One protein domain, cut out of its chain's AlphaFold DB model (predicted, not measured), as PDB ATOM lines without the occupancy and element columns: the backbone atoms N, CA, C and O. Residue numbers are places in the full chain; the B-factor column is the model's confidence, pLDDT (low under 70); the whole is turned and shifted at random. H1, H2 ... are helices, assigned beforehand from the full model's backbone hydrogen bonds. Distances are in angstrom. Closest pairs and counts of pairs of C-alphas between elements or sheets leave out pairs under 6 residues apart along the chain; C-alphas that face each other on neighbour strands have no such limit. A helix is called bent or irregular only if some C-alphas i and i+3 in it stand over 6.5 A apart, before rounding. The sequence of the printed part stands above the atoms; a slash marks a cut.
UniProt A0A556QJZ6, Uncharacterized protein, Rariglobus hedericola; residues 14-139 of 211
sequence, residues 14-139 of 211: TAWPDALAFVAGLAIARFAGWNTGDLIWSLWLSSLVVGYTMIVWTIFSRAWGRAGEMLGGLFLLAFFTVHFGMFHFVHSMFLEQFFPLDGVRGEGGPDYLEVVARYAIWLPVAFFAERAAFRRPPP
ATOM      1  N   THR A  14      19.093  -8.759 -13.471       60.88
ATOM      2  CA  THR A  14      17.724  -8.242 -13.311       60.88
ATOM      3  C   THR A  14      17.009  -7.962 -14.633       60.88
ATOM      4  O   THR A  14      15.785  -8.016 -14.655       60.88
ATOM      5  N   ALA A  15      17.743  -7.689 -15.717       60.84
ATOM      6  CA  ALA A  15      17.183  -7.243 -16.998       60.84
ATOM      7  C   ALA A  15      16.887  -8.382 -17.993       60.84
ATOM      8  O   ALA A  15      16.074  -8.204 -18.900       60.84
ATOM      9  N   TRP A  16      17.518  -9.556 -17.849       65.69
ATOM     10  CA  TRP A  16      17.308 -10.678 -18.778       65.69
ATOM     11  C   TRP A  16      15.859 -11.184 -18.876       65.69
ATOM     12  O   TRP A  16      15.470 -11.551 -19.983       65.69
ATOM     13  N   PRO A  17      15.017 -11.192 -17.820       69.69
ATOM     14  CA  PRO A  17      13.650 -11.679 -17.976       69.69
ATOM     15  C   PRO A  17      12.783 -10.685 -18.758       69.69
ATOM     16  O   PRO A  17      11.865 -11.094 -19.460       69.69
ATOM     17  N   ASP A  18      13.099  -9.393 -18.671       64.06
ATOM     18  CA  ASP A  18      12.402  -8.339 -19.408       64.06
ATOM     19  C   ASP A  18      12.836  -8.375 -20.884       64.06
ATOM     20  O   ASP A  18      12.011  -8.248 -21.787       64.06
ATOM     21  N   ALA A  19      14.116  -8.673 -21.139       62.38
ATOM     22  CA  ALA A  19      14.627  -8.963 -22.477       62.38
ATOM     23  C   ALA A  19      14.008 -10.241 -23.076       62.38
ATOM     24  O   ALA A  19      13.687 -10.267 -24.261       62.38
ATOM     25  N   LEU A  20      13.786 -11.287 -22.275       72.12
ATOM     26  CA  LEU A  20      13.081 -12.489 -22.729       72.12
ATOM     27  C   LEU A  20      11.609 -12.224 -23.021       72.12
ATOM     28  O   LEU A  20      11.120 -12.707 -24.035       72.12
ATOM     29  N   ALA A  21      10.913 -11.454 -22.183       68.56
ATOM     30  CA  ALA A  21       9.535 -11.052 -22.458       68.56
ATOM     31  C   ALA A  21       9.448 -10.251 -23.766       68.56
ATOM     32  O   ALA A  21       8.567 -10.497 -24.587       68.56
ATOM     33  N   PHE A  22      10.416  -9.361 -24.002       66.94
ATOM     34  CA  PHE A  22      10.539  -8.606 -25.246       66.94
ATOM     35  C   PHE A  22      10.776  -9.511 -26.467       66.94
ATOM     36  O   PHE A  22      10.077  -9.382 -27.469       66.94
ATOM     37  N   VAL A  23      11.717 -10.459 -26.389       73.25
ATOM     38  CA  VAL A  23      12.022 -11.391 -27.493       73.25
ATOM     39  C   VAL A  23      10.877 -12.372 -27.745       73.25
ATOM     40  O   VAL A  23      10.525 -12.609 -28.899       73.25
ATOM     41  N   ALA A  24      10.271 -12.921 -26.692       73.31
ATOM     42  CA  ALA A  24       9.106 -13.800 -26.796       73.31
ATOM     43  C   ALA A  24       7.930 -13.064 -27.439       73.31
ATOM     44  O   ALA A  24       7.267 -13.596 -28.326       73.31
ATOM     45  N   GLY A  25       7.737 -11.808 -27.048       68.94
ATOM     46  CA  GLY A  25       6.767 -10.941 -27.672       68.94
ATOM     47  C   GLY A  25       7.040 -10.717 -29.163       68.94
ATOM     48  O   GLY A  25       6.176 -10.936 -30.012       68.94
ATOM     49  N   LEU A  26       8.274 -10.358 -29.516       68.50
ATOM     50  CA  LEU A  26       8.659 -10.155 -30.911       68.50
ATOM     51  C   LEU A  26       8.484 -11.433 -31.754       68.50
ATOM     52  O   LEU A  26       8.065 -11.363 -32.909       68.50
ATOM     53  N   ALA A  27       8.752 -12.602 -31.166       74.38
ATOM     54  CA  ALA A  27       8.527 -13.892 -31.804       74.38
ATOM     55  C   ALA A  27       7.034 -14.146 -32.061       74.38
ATOM     56  O   ALA A  27       6.673 -14.481 -33.187       74.38
ATOM     57  N   ILE A  28       6.161 -13.932 -31.069       74.44
ATOM     58  CA  ILE A  28       4.702 -14.092 -31.218       74.44
ATOM     59  C   ILE A  28       4.170 -13.174 -32.320       74.44
ATOM     60  O   ILE A  28       3.480 -13.647 -33.220       74.44
ATOM     61  N   ALA A  29       4.558 -11.897 -32.308       74.31
ATOM     62  CA  ALA A  29       4.157 -10.940 -33.336       74.31
ATOM     63  C   ALA A  29       4.617 -11.381 -34.736       74.31
ATOM     64  O   ALA A  29       3.852 -11.333 -35.701       74.31
ATOM     65  N   ARG A  30       5.854 -11.885 -34.851       73.25
ATOM     66  CA  ARG A  30       6.401 -12.363 -36.125       73.25
ATOM     67  C   ARG A  30       5.715 -13.632 -36.635       73.25
ATOM     68  O   ARG A  30       5.572 -13.771 -37.852       73.25
ATOM     69  N   PHE A  31       5.332 -14.549 -35.746       77.25
ATOM     70  CA  PHE A  31       4.612 -15.776 -36.103       77.25
ATOM     71  C   PHE A  31       3.145 -15.512 -36.444       77.25
ATOM     72  O   PHE A  31       2.615 -16.150 -37.347       77.25
ATOM     73  N   ALA A  32       2.514 -14.551 -35.773       73.94
ATOM     74  CA  ALA A  32       1.127 -14.172 -36.011       73.94
ATOM     75  C   ALA A  32       0.943 -13.219 -37.210       73.94
ATOM     76  O   ALA A  32      -0.184 -12.861 -37.533       73.94
ATOM     77  N   GLY A  33       2.033 -12.814 -37.876       77.94
ATOM     78  CA  GLY A  33       1.981 -11.913 -39.031       77.94
ATOM     79  C   GLY A  33       1.530 -10.495 -38.677       77.94
ATOM     80  O   GLY A  33       0.990  -9.805 -39.536       77.94
ATOM     81  N   TRP A  34       1.734 -10.080 -37.426       81.69
ATOM     82  CA  TRP A  34       1.241  -8.809 -36.905       81.69
ATOM     83  C   TRP A  34       1.885  -7.613 -37.601       81.69
ATOM     84  O   TRP A  34       3.105  -7.553 -37.790       81.69
ATOM     85  N   ASN A  35       1.046  -6.645 -37.950       78.00
ATOM     86  CA  ASN A  35       1.455  -5.351 -38.467       78.00
ATOM     87  C   ASN A  35       1.676  -4.341 -37.318       78.00
ATOM     88  O   ASN A  35       1.563  -4.653 -36.130       78.00
ATOM     89  N   THR A  36       2.029  -3.102 -37.659       74.31
ATOM     90  CA  THR A  36       2.274  -2.047 -36.662       74.31
ATOM     91  C   THR A  36       1.032  -1.721 -35.825       74.31
ATOM     92  O   THR A  36       1.164  -1.464 -34.630       74.31
ATOM     93  N   GLY A  37      -0.161  -1.761 -36.421       79.56
ATOM     94  CA  GLY A  37      -1.422  -1.550 -35.709       79.56
ATOM     95  C   GLY A  37      -1.656  -2.623 -34.649       79.56
ATOM     96  O   GLY A  37      -1.929  -2.288 -33.500       79.56
ATOM     97  N   ASP A  38      -1.431  -3.892 -34.990       83.69
ATOM     98  CA  ASP A  38      -1.554  -5.024 -34.059       83.69
ATOM     99  C   ASP A  38      -0.639  -4.879 -32.829       83.69
ATOM    100  O   ASP A  38      -1.027  -5.139 -31.684       83.69
ATOM    101  N   LEU A  39       0.590  -4.406 -33.047       81.38
ATOM    102  CA  LEU A  39       1.537  -4.133 -31.965       81.38
ATOM    103  C   LEU A  39       1.071  -2.979 -31.072       81.38
ATOM    104  O   LEU A  39       1.167  -3.061 -29.849       81.38
ATOM    105  N   ILE A  40       0.557  -1.902 -31.657       82.94
ATOM    106  CA  ILE A  40       0.095  -0.746 -30.885       82.94
ATOM    107  C   ILE A  40      -1.159  -1.103 -30.075       82.94
ATOM    108  O   ILE A  40      -1.228  -0.780 -28.887       82.94
ATOM    109  N   TRP A  41      -2.106  -1.831 -30.670       86.56
ATOM    110  CA  TRP A  41      -3.314  -2.296 -29.990       86.56
ATOM    111  C   TRP A  41      -3.016  -3.284 -28.861       86.56
ATOM    112  O   TRP A  41      -3.583  -3.158 -27.773       86.56
ATOM    113  N   SER A  42      -2.085  -4.219 -29.061       84.69
ATOM    114  CA  SER A  42      -1.659  -5.141 -27.997       84.69
ATOM    115  C   SER A  42      -0.946  -4.425 -26.844       84.69
ATOM    116  O   SER A  42      -1.189  -4.752 -25.677       84.69
ATOM    117  N   LEU A  43      -0.127  -3.406 -27.127       84.56
ATOM    118  CA  LEU A  43       0.500  -2.568 -26.099       84.56
ATOM    119  C   LEU A  43      -0.529  -1.733 -25.329       84.56
ATOM    120  O   LEU A  43      -0.441  -1.664 -24.103       84.56
ATOM    121  N   TRP A  44      -1.516  -1.152 -26.015       90.75
ATOM    122  CA  TRP A  44      -2.614  -0.416 -25.381       90.75
ATOM    123  C   TRP A  44      -3.471  -1.321 -24.488       90.75
ATOM    124  O   TRP A  44      -3.760  -0.977 -23.339       90.75
ATOM    125  N   LEU A  45      -3.830  -2.517 -24.965       91.12
ATOM    126  CA  LEU A  45      -4.580  -3.487 -24.165       91.12
ATOM    127  C   LEU A  45      -3.775  -3.912 -22.929       91.12
ATOM    128  O   LEU A  45      -4.314  -4.010 -21.826       91.12
ATOM    129  N   SER A  46      -2.470  -4.124 -23.098       85.38
ATOM    130  CA  SER A  46      -1.573  -4.495 -22.002       85.38
ATOM    131  C   SER A  46      -1.446  -3.389 -20.969       85.38
ATOM    132  O   SER A  46      -1.552  -3.660 -19.774       85.38
ATOM    133  N   SER A  47      -1.256  -2.141 -21.407       87.25
ATOM    134  CA  SER A  47      -1.186  -0.999 -20.499       87.25
ATOM    135  C   SER A  47      -2.486  -0.846 -19.718       87.25
ATOM    136  O   SER A  47      -2.427  -0.639 -18.508       87.25
ATOM    137  N   LEU A  48      -3.636  -1.034 -20.374       91.75
ATOM    138  CA  LEU A  48      -4.950  -0.981 -19.742       91.75
ATOM    139  C   LEU A  48      -5.099  -2.076 -18.677       91.75
ATOM    140  O   LEU A  48      -5.345  -1.777 -17.509       91.75
ATOM    141  N   VAL A  49      -4.932  -3.343 -19.058       92.38
ATOM    142  CA  VAL A  49      -5.206  -4.492 -18.181       92.38
ATOM    143  C   VAL A  49      -4.171  -4.605 -17.066       92.38
ATOM    144  O   VAL A  49      -4.528  -4.700 -15.887       92.38
ATOM    145  N   VAL A  50      -2.884  -4.587 -17.412       88.00
ATOM    146  CA  VAL A  50      -1.804  -4.741 -16.431       88.00
ATOM    147  C   VAL A  50      -1.736  -3.502 -15.538       88.00
ATOM    148  O   VAL A  50      -1.656  -3.635 -14.316       88.00
ATOM    149  N   GLY A  51      -1.865  -2.302 -16.114       86.12
ATOM    150  CA  GLY A  51      -1.887  -1.047 -15.362       86.12
ATOM    151  C   GLY A  51      -3.062  -0.961 -14.390       86.12
ATOM    152  O   GLY A  51      -2.866  -0.630 -13.220       86.12
ATOM    153  N   TYR A  52      -4.270  -1.344 -14.815       91.31
ATOM    154  CA  TYR A  52      -5.428  -1.359 -13.919       91.31
ATOM    155  C   TYR A  52      -5.277  -2.393 -12.800       91.31
ATOM    156  O   TYR A  52      -5.553  -2.105 -11.634       91.31
ATOM    157  N   THR A  53      -4.743  -3.573 -13.126       91.94
ATOM    158  CA  THR A  53      -4.444  -4.608 -12.127       91.94
ATOM    159  C   THR A  53      -3.434  -4.101 -11.093       91.94
ATOM    160  O   THR A  53      -3.598  -4.372  -9.904       91.94
ATOM    161  N   MET A  54      -2.432  -3.308 -11.492       85.31
ATOM    162  CA  MET A  54      -1.505  -2.663 -10.553       85.31
ATOM    163  C   MET A  54      -2.185  -1.616  -9.664       85.31
ATOM    164  O   MET A  54      -1.871  -1.546  -8.475       85.31
ATOM    165  N   ILE A  55      -3.117  -0.814 -10.186       87.25
ATOM    166  CA  ILE A  55      -3.876   0.156  -9.373       87.25
ATOM    167  C   ILE A  55      -4.645  -0.585  -8.275       87.25
ATOM    168  O   ILE A  55      -4.505  -0.269  -7.092       87.25
ATOM    169  N   VAL A  56      -5.385  -1.631  -8.649       90.06
ATOM    170  CA  VAL A  56      -6.107  -2.478  -7.692       90.06
ATOM    171  C   VAL A  56      -5.129  -3.101  -6.695       90.06
ATOM    172  O   VAL A  56      -5.296  -2.952  -5.485       90.06
ATOM    173  N   TRP A  57      -4.062  -3.738  -7.180       87.81
ATOM    174  CA  TRP A  57      -3.064  -4.390  -6.336       87.81
ATOM    175  C   TRP A  57      -2.434  -3.433  -5.321       87.81
ATOM    176  O   TRP A  57      -2.333  -3.761  -4.140       87.81
ATOM    177  N   THR A  58      -2.017  -2.242  -5.744       83.06
ATOM    178  CA  THR A  58      -1.347  -1.263  -4.872       83.06
ATOM    179  C   THR A  58      -2.280  -0.693  -3.812       83.06
ATOM    180  O   THR A  58      -1.859  -0.516  -2.669       83.06
ATOM    181  N   ILE A  59      -3.549  -0.456  -4.144       86.44
ATOM    182  CA  ILE A  59      -4.542   0.027  -3.181       86.44
ATOM    183  C   ILE A  59      -4.884  -1.073  -2.171       86.44
ATOM    184  O   ILE A  59      -4.785  -0.855  -0.961       86.44
ATOM    185  N   PHE A  60      -5.211  -2.277  -2.649       85.62
ATOM    186  CA  PHE A  60      -5.579  -3.391  -1.774       85.62
ATOM    187  C   PHE A  60      -4.407  -3.868  -0.915       85.62
ATOM    188  O   PHE A  60      -4.588  -4.086   0.278       85.62
ATOM    189  N   SER A  61      -3.197  -3.981  -1.469       83.19
ATOM    190  CA  SER A  61      -2.014  -4.411  -0.706       83.19
ATOM    191  C   SER A  61      -1.645  -3.457   0.431       83.19
ATOM    192  O   SER A  61      -1.048  -3.901   1.412       83.19
ATOM    193  N   ARG A  62      -2.014  -2.173   0.328       78.12
ATOM    194  CA  ARG A  62      -1.821  -1.174   1.388       78.12
ATOM    195  C   ARG A  62      -2.955  -1.188   2.410       78.12
ATOM    196  O   ARG A  62      -2.683  -1.147   3.603       78.12
ATOM    197  N   ALA A  63      -4.201  -1.279   1.947       76.44
ATOM    198  CA  ALA A  63      -5.382  -1.227   2.809       76.44
ATOM    199  C   ALA A  63      -5.687  -2.554   3.535       76.44
ATOM    200  O   ALA A  63      -6.475  -2.571   4.484       76.44
ATOM    201  N   TRP A  64      -5.089  -3.673   3.107       76.75
ATOM    202  CA  TRP A  64      -5.361  -4.998   3.669       76.75
ATOM    203  C   TRP A  64      -5.078  -5.050   5.178       76.75
ATOM    204  O   TRP A  64      -3.940  -4.900   5.620       76.75
ATOM    205  N   GLY A  65      -6.125  -5.288   5.974       70.81
ATOM    206  CA  GLY A  65      -6.043  -5.366   7.438       70.81
ATOM    207  C   GLY A  65      -6.051  -4.018   8.173       70.81
ATOM    208  O   GLY A  65      -5.847  -4.001   9.385       70.81
ATOM    209  N   ARG A  66      -6.285  -2.891   7.480       79.44
ATOM    210  CA  ARG A  66      -6.261  -1.534   8.060       79.44
ATOM    211  C   ARG A  66      -7.561  -0.787   7.730       79.44
ATOM    212  O   ARG A  66      -7.634  -0.055   6.749       79.44
ATOM    213  N   ALA A  67      -8.597  -0.957   8.562       71.50
ATOM    214  CA  ALA A  67      -9.963  -0.466   8.298       71.50
ATOM    215  C   ALA A  67     -10.051   1.042   7.970       71.50
ATOM    216  O   ALA A  67     -10.786   1.430   7.064       71.50
ATOM    217  N   GLY A  68      -9.262   1.892   8.640       71.62
ATOM    218  CA  GLY A  68      -9.220   3.336   8.359       71.62
ATOM    219  C   GLY A  68      -8.646   3.693   6.980       71.62
ATOM    220  O   GLY A  68      -9.005   4.717   6.407       71.62
ATOM    221  N   GLU A  69      -7.806   2.833   6.404       77.69
ATOM    222  CA  GLU A  69      -7.196   3.042   5.083       77.69
ATOM    223  C   GLU A  69      -8.067   2.504   3.943       77.69
ATOM    224  O   GLU A  69      -7.859   2.873   2.788       77.69
ATOM    225  N   MET A  70      -9.088   1.694   4.247       80.00
ATOM    226  CA  MET A  70     -10.019   1.179   3.241       80.00
ATOM    227  C   MET A  70     -10.873   2.289   2.627       80.00
ATOM    228  O   MET A  70     -11.043   2.304   1.415       80.00
ATOM    229  N   LEU A  71     -11.366   3.247   3.421       83.56
ATOM    230  CA  LEU A  71     -12.169   4.367   2.906       83.56
ATOM    231  C   LEU A  71     -11.366   5.243   1.933       83.56
ATOM    232  O   LEU A  71     -11.820   5.516   0.823       83.56
ATOM    233  N   GLY A  72     -10.142   5.626   2.318       83.44
ATOM    234  CA  GLY A  72      -9.233   6.365   1.438       83.44
ATOM    235  C   GLY A  72      -8.829   5.555   0.202       83.44
ATOM    236  O   GLY A  72      -8.779   6.093  -0.903       83.44
ATOM    237  N   GLY A  73      -8.604   4.248   0.369       85.19
ATOM    238  CA  GLY A  73      -8.319   3.327  -0.728       85.19
ATOM    239  C   GLY A  73      -9.465   3.217  -1.737       85.19
ATOM    240  O   GLY A  73      -9.217   3.285  -2.935       85.19
ATOM    241  N   LEU A  74     -10.715   3.115  -1.276       88.75
ATOM    242  CA  LEU A  74     -11.900   3.062  -2.139       88.75
ATOM    243  C   LEU A  74     -12.097   4.361  -2.925       88.75
ATOM    244  O   LEU A  74     -12.379   4.307  -4.122       88.75
ATOM    245  N   PHE A  75     -11.899   5.518  -2.285       88.44
ATOM    246  CA  PHE A  75     -11.926   6.806  -2.981       88.44
ATOM    247  C   PHE A  75     -10.854   6.875  -4.078       88.44
ATOM    248  O   PHE A  75     -11.167   7.210  -5.220       88.44
ATOM    249  N   LEU A  76      -9.605   6.521  -3.753       85.44
ATOM    250  CA  LEU A  76      -8.514   6.501  -4.729       85.44
ATOM    251  C   LEU A  76      -8.795   5.521  -5.868       85.44
ATOM    252  O   LEU A  76      -8.539   5.857  -7.019       85.44
ATOM    253  N   LEU A  77      -9.347   4.346  -5.564       90.88
ATOM    254  CA  LEU A  77      -9.711   3.360  -6.574       90.88
ATOM    255  C   LEU A  77     -10.742   3.949  -7.535       90.88
ATOM    256  O   LEU A  77     -10.498   3.952  -8.733       90.88
ATOM    257  N   ALA A  78     -11.829   4.528  -7.021       91.12
ATOM    258  CA  ALA A  78     -12.856   5.154  -7.850       91.12
ATOM    259  C   ALA A  78     -12.290   6.293  -8.718       91.12
ATOM    260  O   ALA A  78     -12.535   6.331  -9.926       91.12
ATOM    261  N   PHE A  79     -11.490   7.187  -8.126       89.69
ATOM    262  CA  PHE A  79     -10.839   8.280  -8.850       89.69
ATOM    263  C   PHE A  79      -9.950   7.756  -9.984       89.69
ATOM    264  O   PHE A  79     -10.078   8.196 -11.128       89.69
ATOM    265  N   PHE A  80      -9.068   6.798  -9.683       89.19
ATOM    266  CA  PHE A  80      -8.162   6.247 -10.679       89.19
ATOM    267  C   PHE A  80      -8.899   5.431 -11.734       89.19
ATOM    268  O   PHE A  80      -8.526   5.541 -12.891       89.19
ATOM    269  N   THR A  81      -9.962   4.694 -11.405       92.06
ATOM    270  CA  THR A  81     -10.785   3.996 -12.402       92.06
ATOM    271  C   THR A  81     -11.355   4.968 -13.430       92.06
ATOM    272  O   THR A  81     -11.206   4.737 -14.630       92.06
ATOM    273  N   VAL A  82     -11.945   6.081 -12.983       91.38
ATOM    274  CA  VAL A  82     -12.495   7.093 -13.898       91.38
ATOM    275  C   VAL A  82     -11.382   7.761 -14.700       91.38
ATOM    276  O   VAL A  82     -11.466   7.832 -15.923       91.38
ATOM    277  N   HIS A  83     -10.322   8.223 -14.037       84.06
ATOM    278  CA  HIS A  83      -9.248   8.969 -14.690       84.06
ATOM    279  C   HIS A  83      -8.445   8.106 -15.677       84.06
ATOM    280  O   HIS A  83      -8.280   8.472 -16.839       84.06
ATOM    281  N   PHE A  84      -7.976   6.939 -15.232       88.50
ATOM    282  CA  PHE A  84      -7.216   5.987 -16.044       88.50
ATOM    283  C   PHE A  84      -8.063   5.420 -17.184       88.50
ATOM    284  O   PHE A  84      -7.577   5.321 -18.313       88.50
ATOM    285  N   GLY A  85      -9.326   5.084 -16.896       91.12
ATOM    286  CA  GLY A  85     -10.271   4.561 -17.877       91.12
ATOM    287  C   GLY A  85     -10.602   5.584 -18.959       91.12
ATOM    288  O   GLY A  85     -10.465   5.276 -20.140       91.12
ATOM    289  N   MET A  86     -10.946   6.821 -18.580       87.81
ATOM    290  CA  MET A  86     -11.213   7.902 -19.538       87.81
ATOM    291  C   MET A  86      -9.989   8.188 -20.412       87.81
ATOM    292  O   MET A  86     -10.125   8.380 -21.618       87.81
ATOM    293  N   PHE A  87      -8.793   8.173 -19.823       87.00
ATOM    294  CA  PHE A  87      -7.561   8.381 -20.572       87.00
ATOM    295  C   PHE A  87      -7.328   7.286 -21.622       87.00
ATOM    296  O   PHE A  87      -7.049   7.593 -22.781       87.00
ATOM    297  N   HIS A  88      -7.492   6.014 -21.247       89.44
ATOM    298  CA  HIS A  88      -7.351   4.897 -22.187       89.44
ATOM    299  C   HIS A  88      -8.439   4.898 -23.256       89.44
ATOM    300  O   HIS A  88      -8.136   4.578 -24.402       89.44
ATOM    301  N   PHE A  89      -9.663   5.294 -22.903       91.19
ATOM    302  CA  PHE A  89     -10.769   5.437 -23.845       91.19
ATOM    303  C   PHE A  89     -10.492   6.519 -24.896       91.19
ATOM    304  O   PHE A  89     -10.625   6.280 -26.090       91.19
ATOM    305  N   VAL A  90     -10.057   7.712 -24.484       86.75
ATOM    306  CA  VAL A  90      -9.685   8.762 -25.448       86.75
ATOM    307  C   VAL A  90      -8.515   8.294 -26.317       86.75
ATOM    308  O   VAL A  90      -8.502   8.532 -27.522       86.75
ATOM    309  N   HIS A  91      -7.557   7.574 -25.734       82.75
ATOM    310  CA  HIS A  91      -6.440   7.009 -26.480       82.75
ATOM    311  C   HIS A  91      -6.892   5.963 -27.513       82.75
ATOM    312  O   HIS A  91      -6.404   6.002 -28.639       82.75
ATOM    313  N   SER A  92      -7.838   5.072 -27.189       88.19
ATOM    314  CA  SER A  92      -8.353   4.098 -28.162       88.19
ATOM    315  C   SER A  92      -9.103   4.764 -29.310       88.19
ATOM    316  O   SER A  92      -8.996   4.280 -30.431       88.19
ATOM    317  N   MET A  93      -9.784   5.898 -29.085       86.19
ATOM    318  CA  MET A  93     -10.371   6.684 -30.184       86.19
ATOM    319  C   MET A  93      -9.304   7.164 -31.173       86.19
ATOM    320  O   MET A  93      -9.497   7.075 -32.383       86.19
ATOM    321  N   PHE A  94      -8.161   7.647 -30.673       83.38
ATOM    322  CA  PHE A  94      -7.041   8.022 -31.538       83.38
ATOM    323  C   PHE A  94      -6.449   6.802 -32.248       83.38
ATOM    324  O   PHE A  94      -6.179   6.876 -33.443       83.38
ATOM    325  N   LEU A  95      -6.269   5.679 -31.547       84.44
ATOM    326  CA  LEU A  95      -5.760   4.455 -32.170       84.44
ATOM    327  C   LEU A  95      -6.660   3.970 -33.295       84.44
ATOM    328  O   LEU A  95      -6.145   3.653 -34.354       84.44
ATOM    329  N   GLU A  96      -7.976   4.002 -33.114       84.94
ATOM    330  CA  GLU A  96      -8.926   3.648 -34.169       84.94
ATOM    331  C   GLU A  96      -8.836   4.601 -35.370       84.94
ATOM    332  O   GLU A  96      -8.948   4.178 -36.517       84.94
ATOM    333  N   GLN A  97      -8.561   5.887 -35.137       80.94
ATOM    334  CA  GLN A  97      -8.382   6.864 -36.213       80.94
ATOM    335  C   GLN A  97      -7.092   6.640 -37.029       80.94
ATOM    336  O   GLN A  97      -7.091   6.893 -38.235       80.94
ATOM    337  N   PHE A  98      -5.992   6.211 -36.395       80.94
ATOM    338  CA  PHE A  98      -4.688   6.029 -37.059       80.94
ATOM    339  C   PHE A  98      -4.420   4.591 -37.520       80.94
ATOM    340  O   PHE A  98      -3.754   4.386 -38.530       80.94
ATOM    341  N   PHE A  99      -4.930   3.610 -36.783       82.62
ATOM    342  CA  PHE A  99      -4.711   2.175 -36.956       82.62
ATOM    343  C   PHE A  99      -6.047   1.428 -36.809       82.62
ATOM    344  O   PHE A  99      -6.213   0.656 -35.859       82.62
ATOM    345  N   PRO A 100      -7.018   1.673 -37.707       83.31
ATOM    346  CA  PRO A 100      -8.326   1.034 -37.631       83.31
ATOM    347  C   PRO A 100      -8.188  -0.485 -37.716       83.31
ATOM    348  O   PRO A 100      -7.352  -1.006 -38.459       83.31
ATOM    349  N   LEU A 101      -9.018  -1.199 -36.963       80.88
ATOM    350  CA  LEU A 101      -9.028  -2.657 -37.007       80.88
ATOM    351  C   LEU A 101      -9.711  -3.137 -38.292       80.88
ATOM    352  O   LEU A 101     -10.872  -2.826 -38.564       80.88
ATOM    353  N   ASP A 102      -8.998  -3.940 -39.079       70.12
ATOM    354  CA  ASP A 102      -9.567  -4.579 -40.262       70.12
ATOM    355  C   ASP A 102     -10.675  -5.559 -39.839       70.12
ATOM    356  O   ASP A 102     -10.403  -6.532 -39.129       70.12
ATOM    357  N   GLY A 103     -11.920  -5.333 -40.273       61.34
ATOM    358  CA  GLY A 103     -12.981  -6.349 -40.191       61.34
ATOM    359  C   GLY A 103     -14.385  -5.865 -39.838       61.34
ATOM    360  O   GLY A 103     -15.339  -6.456 -40.328       61.34
ATOM    361  N   VAL A 104     -14.554  -4.786 -39.071       54.56
ATOM    362  CA  VAL A 104     -15.882  -4.215 -38.784       54.56
ATOM    363  C   VAL A 104     -15.717  -2.713 -38.581       54.56
ATOM    364  O   VAL A 104     -15.284  -2.267 -37.526       54.56
ATOM    365  N   ARG A 105     -16.088  -1.904 -39.582       51.19
ATOM    366  CA  ARG A 105     -16.388  -0.488 -39.330       51.19
ATOM    367  C   ARG A 105     -17.660  -0.450 -38.489       51.19
ATOM    368  O   ARG A 105     -18.760  -0.418 -39.031       51.19
ATOM    369  N   GLY A 106     -17.508  -0.506 -37.172       53.19
ATOM    370  CA  GLY A 106     -18.579  -0.123 -36.273       53.19
ATOM    371  C   GLY A 106     -18.814   1.369 -36.465       53.19
ATOM    372  O   GLY A 106     -17.915   2.175 -36.231       53.19
ATOM    373  N   GLU A 107     -20.003   1.752 -36.916       57.47
ATOM    374  CA  GLU A 107     -20.480   3.131 -36.818       57.47
ATOM    375  C   GLU A 107     -20.563   3.504 -35.320       57.47
ATOM    376  O   GLU A 107     -21.620   3.407 -34.708       57.47
ATOM    377  N   GLY A 108     -19.433   3.821 -34.668       62.31
ATOM    378  CA  GLY A 108     -19.422   4.075 -33.219       62.31
ATOM    379  C   GLY A 108     -18.092   4.006 -32.454       62.31
ATOM    380  O   GLY A 108     -18.096   4.371 -31.280       62.31
ATOM    381  N   GLY A 109     -16.972   3.587 -33.057       69.31
ATOM    382  CA  GLY A 109     -15.656   3.536 -32.389       69.31
ATOM    383  C   GLY A 109     -15.005   2.142 -32.396       69.31
ATOM    384  O   GLY A 109     -15.472   1.270 -33.126       69.31
ATOM    385  N   PRO A 110     -13.933   1.925 -31.605       77.00
ATOM    386  CA  PRO A 110     -13.169   0.683 -31.610       77.00
ATOM    387  C   PRO A 110     -13.987  -0.500 -31.085       77.00
ATOM    388  O   PRO A 110     -14.647  -0.398 -30.047       77.00
ATOM    389  N   ASP A 111     -13.872  -1.648 -31.754       87.06
ATOM    390  CA  ASP A 111     -14.427  -2.912 -31.270       87.06
ATOM    391  C   ASP A 111     -13.518  -3.517 -30.190       87.06
ATOM    392  O   ASP A 111     -12.557  -4.242 -30.457       87.06
ATOM    393  N   TYR A 112     -13.820  -3.208 -28.929       89.31
ATOM    394  CA  TYR A 112     -13.042  -3.698 -27.793       89.31
ATOM    395  C   TYR A 112     -13.081  -5.221 -27.635       89.31
ATOM    396  O   TYR A 112     -12.124  -5.787 -27.103       89.31
ATOM    397  N   LEU A 113     -14.157  -5.889 -28.068       89.00
ATOM    398  CA  LEU A 113     -14.222  -7.350 -27.998       89.00
ATOM    399  C   LEU A 113     -13.237  -7.963 -28.984       89.00
ATOM    400  O   LEU A 113     -12.530  -8.902 -28.618       89.00
ATOM    401  N   GLU A 114     -13.121  -7.376 -30.172       87.62
ATOM    402  CA  GLU A 114     -12.143  -7.801 -31.168       87.62
ATOM    403  C   GLU A 114     -10.703  -7.549 -30.703       87.62
ATOM    404  O   GLU A 114      -9.855  -8.437 -30.808       87.62
ATOM    405  N   VAL A 115     -10.424  -6.387 -30.099       89.38
ATOM    406  CA  VAL A 115      -9.109  -6.090 -29.493       89.38
ATOM    407  C   VAL A 115      -8.742  -7.152 -28.455       89.38
ATOM    408  O   VAL A 115      -7.629  -7.682 -28.459       89.38
ATOM    409  N   VAL A 116      -9.674  -7.490 -27.562       90.50
ATOM    410  CA  VAL A 116      -9.436  -8.518 -26.545       90.50
ATOM    411  C   VAL A 116      -9.237  -9.884 -27.201       90.50
ATOM    412  O   VAL A 116      -8.260 -10.558 -26.883       90.50
ATOM    413  N   ALA A 117     -10.095 -10.287 -28.136       89.62
ATOM    414  CA  ALA A 117     -10.003 -11.587 -28.795       89.62
ATOM    415  C   ALA A 117      -8.674 -11.773 -29.551       89.62
ATOM    416  O   ALA A 117      -8.051 -12.831 -29.436       89.62
ATOM    417  N   ARG A 118      -8.206 -10.741 -30.266       87.81
ATOM    418  CA  ARG A 118      -6.954 -10.783 -31.042       87.81
ATOM    419  C   ARG A 118      -5.707 -10.723 -30.171       87.81
ATOM    420  O   ARG A 118      -4.743 -11.446 -30.425       87.81
ATOM    421  N   TYR A 119      -5.702  -9.862 -29.153       88.44
ATOM    422  CA  TYR A 119      -4.464  -9.491 -28.463       88.44
ATOM    423  C   TYR A 119      -4.367 -10.001 -27.021       88.44
ATOM    424  O   TYR A 119      -3.304  -9.873 -26.414       88.44
ATOM    425  N   ALA A 120      -5.400 -10.647 -26.462       88.25
ATOM    426  CA  ALA A 120      -5.334 -11.210 -25.107       88.25
ATOM    427  C   ALA A 120      -4.217 -12.251 -24.934       88.25
ATOM    428  O   ALA A 120      -3.679 -12.388 -23.833       88.25
ATOM    429  N   ILE A 121      -3.810 -12.933 -26.011       86.31
ATOM    430  CA  ILE A 121      -2.669 -13.863 -26.000       86.31
ATOM    431  C   ILE A 121      -1.358 -13.192 -25.559       86.31
ATOM    432  O   ILE A 121      -0.448 -13.861 -25.075       86.31
ATOM    433  N   TRP A 122      -1.271 -11.865 -25.671       81.94
ATOM    434  CA  TRP A 122      -0.126 -11.079 -25.230       81.94
ATOM    435  C   TRP A 122      -0.097 -10.810 -23.721       81.94
ATOM    436  O   TRP A 122       0.969 -10.586 -23.144       81.94
ATOM    437  N   LEU A 123      -1.252 -10.848 -23.050       86.12
ATOM    438  CA  LEU A 123      -1.361 -10.467 -21.641       86.12
ATOM    439  C   LEU A 123      -0.429 -11.266 -20.715       86.12
ATOM    440  O   LEU A 123       0.211 -10.635 -19.874       86.12
ATOM    441  N   PRO A 124      -0.261 -12.599 -20.852       86.31
ATOM    442  CA  PRO A 124       0.686 -13.344 -20.023       86.31
ATOM    443  C   PRO A 124       2.125 -12.825 -20.132       86.31
ATOM    444  O   PRO A 124       2.825 -12.737 -19.124       86.31
ATOM    445  N   VAL A 125       2.555 -12.429 -21.337       81.62
ATOM    446  CA  VAL A 125       3.890 -11.856 -21.574       81.62
ATOM    447  C   VAL A 125       4.008 -10.496 -20.893       81.62
ATOM    448  O   VAL A 125       4.994 -10.241 -20.198       81.62
ATOM    449  N   ALA A 126       2.985  -9.650 -21.022       80.94
ATOM    450  CA  ALA A 126       2.950  -8.341 -20.375       80.94
ATOM    451  C   ALA A 126       2.972  -8.447 -18.837       80.94
ATOM    452  O   ALA A 126       3.754  -7.764 -18.177       80.94
ATOM    453  N   PHE A 127       2.184  -9.355 -18.255       83.06
ATOM    454  CA  PHE A 127       2.212  -9.618 -16.814       83.06
ATOM    455  C   PHE A 127       3.569 -10.149 -16.347       83.06
ATOM    456  O   PHE A 127       4.044  -9.769 -15.276       83.06
ATOM    457  N   PHE A 128       4.215 -11.006 -17.141       80.56
ATOM    458  CA  PHE A 128       5.546 -11.508 -16.814       80.56
ATOM    459  C   PHE A 128       6.607 -10.401 -16.863       80.56
ATOM    460  O   PHE A 128       7.460 -10.337 -15.970       80.56
ATOM    461  N   ALA A 129       6.547  -9.502 -17.849       74.38
ATOM    462  CA  ALA A 129       7.427  -8.336 -17.920       74.38
ATOM    463  C   ALA A 129       7.261  -7.444 -16.677       74.38
ATOM    464  O   ALA A 129       8.240  -7.086 -16.026       74.38
ATOM    465  N   GLU A 130       6.019  -7.195 -16.261       76.50
ATOM    466  CA  GLU A 130       5.699  -6.309 -15.135       76.50
ATOM    467  C   GLU A 130       5.678  -7.003 -13.761       76.50
ATOM    468  O   GLU A 130       5.334  -6.396 -12.745       76.50
ATOM    469  N   ARG A 131       6.091  -8.276 -13.671       80.00
ATOM    470  CA  ARG A 131       6.041  -9.083 -12.429       80.00
ATOM    471  C   ARG A 131       6.703  -8.405 -11.220       80.00
ATOM    472  O   ARG A 131       6.320  -8.648 -10.078       80.00
ATOM    473  N   ALA A 132       7.718  -7.571 -11.453       77.69
ATOM    474  CA  ALA A 132       8.416  -6.846 -10.395       77.69
ATOM    475  C   ALA A 132       7.534  -5.769  -9.742       77.69
ATOM    476  O   ALA A 132       7.662  -5.544  -8.537       77.69
ATOM    477  N   ALA A 133       6.615  -5.161 -10.497       73.81
ATOM    478  CA  ALA A 133       5.692  -4.139 -10.006       73.81
ATOM    479  C   ALA A 133       4.637  -4.704  -9.036       73.81
ATOM    480  O   ALA A 133       4.128  -3.983  -8.180       73.81
ATOM    481  N   PHE A 134       4.367  -6.011  -9.101       79.25
ATOM    482  CA  PHE A 134       3.459  -6.707  -8.184       79.25
ATOM    483  C   PHE A 134       4.115  -7.123  -6.858       79.25
ATOM    484  O   PHE A 134       3.462  -7.698  -5.985       79.25
ATOM    485  N   ARG A 135       5.401  -6.829  -6.645       79.44
ATOM    486  CA  ARG A 135       6.046  -7.098  -5.353       79.44
ATOM    487  C   ARG A 135       5.521  -6.128  -4.298       79.44
ATOM    488  O   ARG A 135       5.431  -4.926  -4.535       79.44
ATOM    489  N   ARG A 136       5.191  -6.646  -3.107       67.69
ATOM    490  CA  ARG A 136       4.825  -5.788  -1.973       67.69
ATOM    491  C   ARG A 136       5.991  -4.840  -1.675       67.69
ATOM    492  O   ARG A 136       7.126  -5.318  -1.579       67.69
ATOM    493  N   PRO A 137       5.737  -3.531  -1.508       59.81
ATOM    494  CA  PRO A 137       6.775  -2.628  -1.049       59.81
ATOM    495  C   PRO A 137       7.305  -3.125   0.303       59.81
ATOM    496  O   PRO A 137       6.503  -3.574   1.131       59.81
ATOM    497  N   PRO A 138       8.626  -3.070   0.550       61.03
ATOM    498  CA  PRO A 138       9.158  -3.389   1.867       61.03
ATOM    499  C   PRO A 138       8.501  -2.488   2.927       61.03
ATOM    500  O   PRO A 138       8.148  -1.342   2.611       61.03
ATOM    501  N   PRO A 139       8.330  -2.977   4.171       59.31
ATOM    502  CA  PRO A 139       7.809  -2.172   5.268       59.31
ATOM    503  C   PRO A 139       8.553  -0.840   5.341       59.31
ATOM    504  O   PRO A 139       9.784  -0.800   5.299       59.31
TER     505      PRO A 139
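What this domain is: This is residues 14 to 139 of the 211 residues of an uncharacterized protein of Rariglobus hedericola (UniProt A0A556QJZ6). Picture a flat slab built on a long helical hairpin, H2 and H3 side by side, with H1 folding away from H2 at their tight link as one arm of a V. The sharply kinked H4 packs across H2 with its earlier part and reaches H1 with residues 122 to 129, filling the opening between H1 and H2, while a loop of 13 residues joins H3 to H4. The printed part has 126 residues with four named helices, H1, H2, H3 and H4 in that order, and no named strand; the class is all helix. It is only just loose, close to compact, with a radius of gyration of the C-alphas of 17.0 A, and it spans 49 by 40 by 18 A.

How they stand to each other: Start with H1, residues 14 to 31, and go on to H2, residues 36 to 63: they are close but not clearly touching, their closest C-alphas, Ala 29 and Leu 39, being 7.4 A apart. They run opposite ways at a steep tilt of 39 degrees. Next comes H3, residues 67 to 98, which touches H2 and forms a helical hairpin with it, opposite ways at a shallow tilt of 6 degrees; their closest C-alphas, Ala 63 and Glu 69, are 5.2 A apart. H1 and H3 are apart. Then look at H4, residues 112 to 132, with a kink of 70 degrees near residue 121. It touches residues 38 to 50 of H2, the same way at a steep tilt of 56 degrees, the closest C-alphas being those of Ser 42 and Tyr 119, 5.2 A apart. With residues 122 to 129 alone it touches residues 17 to 25 of H1, opposite ways at a shallow tilt of 23 degrees; C-alphas Asp 18 and Ala 129, the closest, are 5.2 A apart. H3 and H4 are apart. The helix packing is mostly aligned, but only just, with 2 of 3 touching pairs at a shallow tilt. In H2 every O i to N i+4 pair is within hydrogen-bond range, against 13 of 14 in H1, 26 of 28 in H3 and 11 of 17 in H4.

Where its parts are: Find C-alpha 14 at (17.724, -8.242, -13.311); from there H1 runs 27.4 A to C-alpha 31. H1 is irregular, with C-alphas 14 and 17 lying 7.1 A apart. H2 begins at C-alpha 36, (2.274, -2.047, -36.662), and covers 40.2 A. H3, the longest helix, covers 46.1 A; it is neither bent nor irregular, but only just: C-alphas 68 and 71 are 6.3 A apart. H4 covers 27.8 A and ends at C-alpha 132, (8.416, -6.846, -10.395); it is irregular, with C-alphas 129 and 132 lying 7.7 A apart.

The domain as a whole: The two C-alphas farthest apart are those of Gly 33 and Gly 68, at 51.0 A. The printed part has no cut. The links H1 to H2 and H2 to H3 are tight; H3 to H4 is long, and its residues 99 to 111 have C-alphas 16 to 25 A from the mean of the C-alphas. The mean pLDDT of the printed part is 79.9, and you will find values under 70 at residues 14 to 19, 21 to 22, 25 to 26, 103 to 109 and 136 to 139.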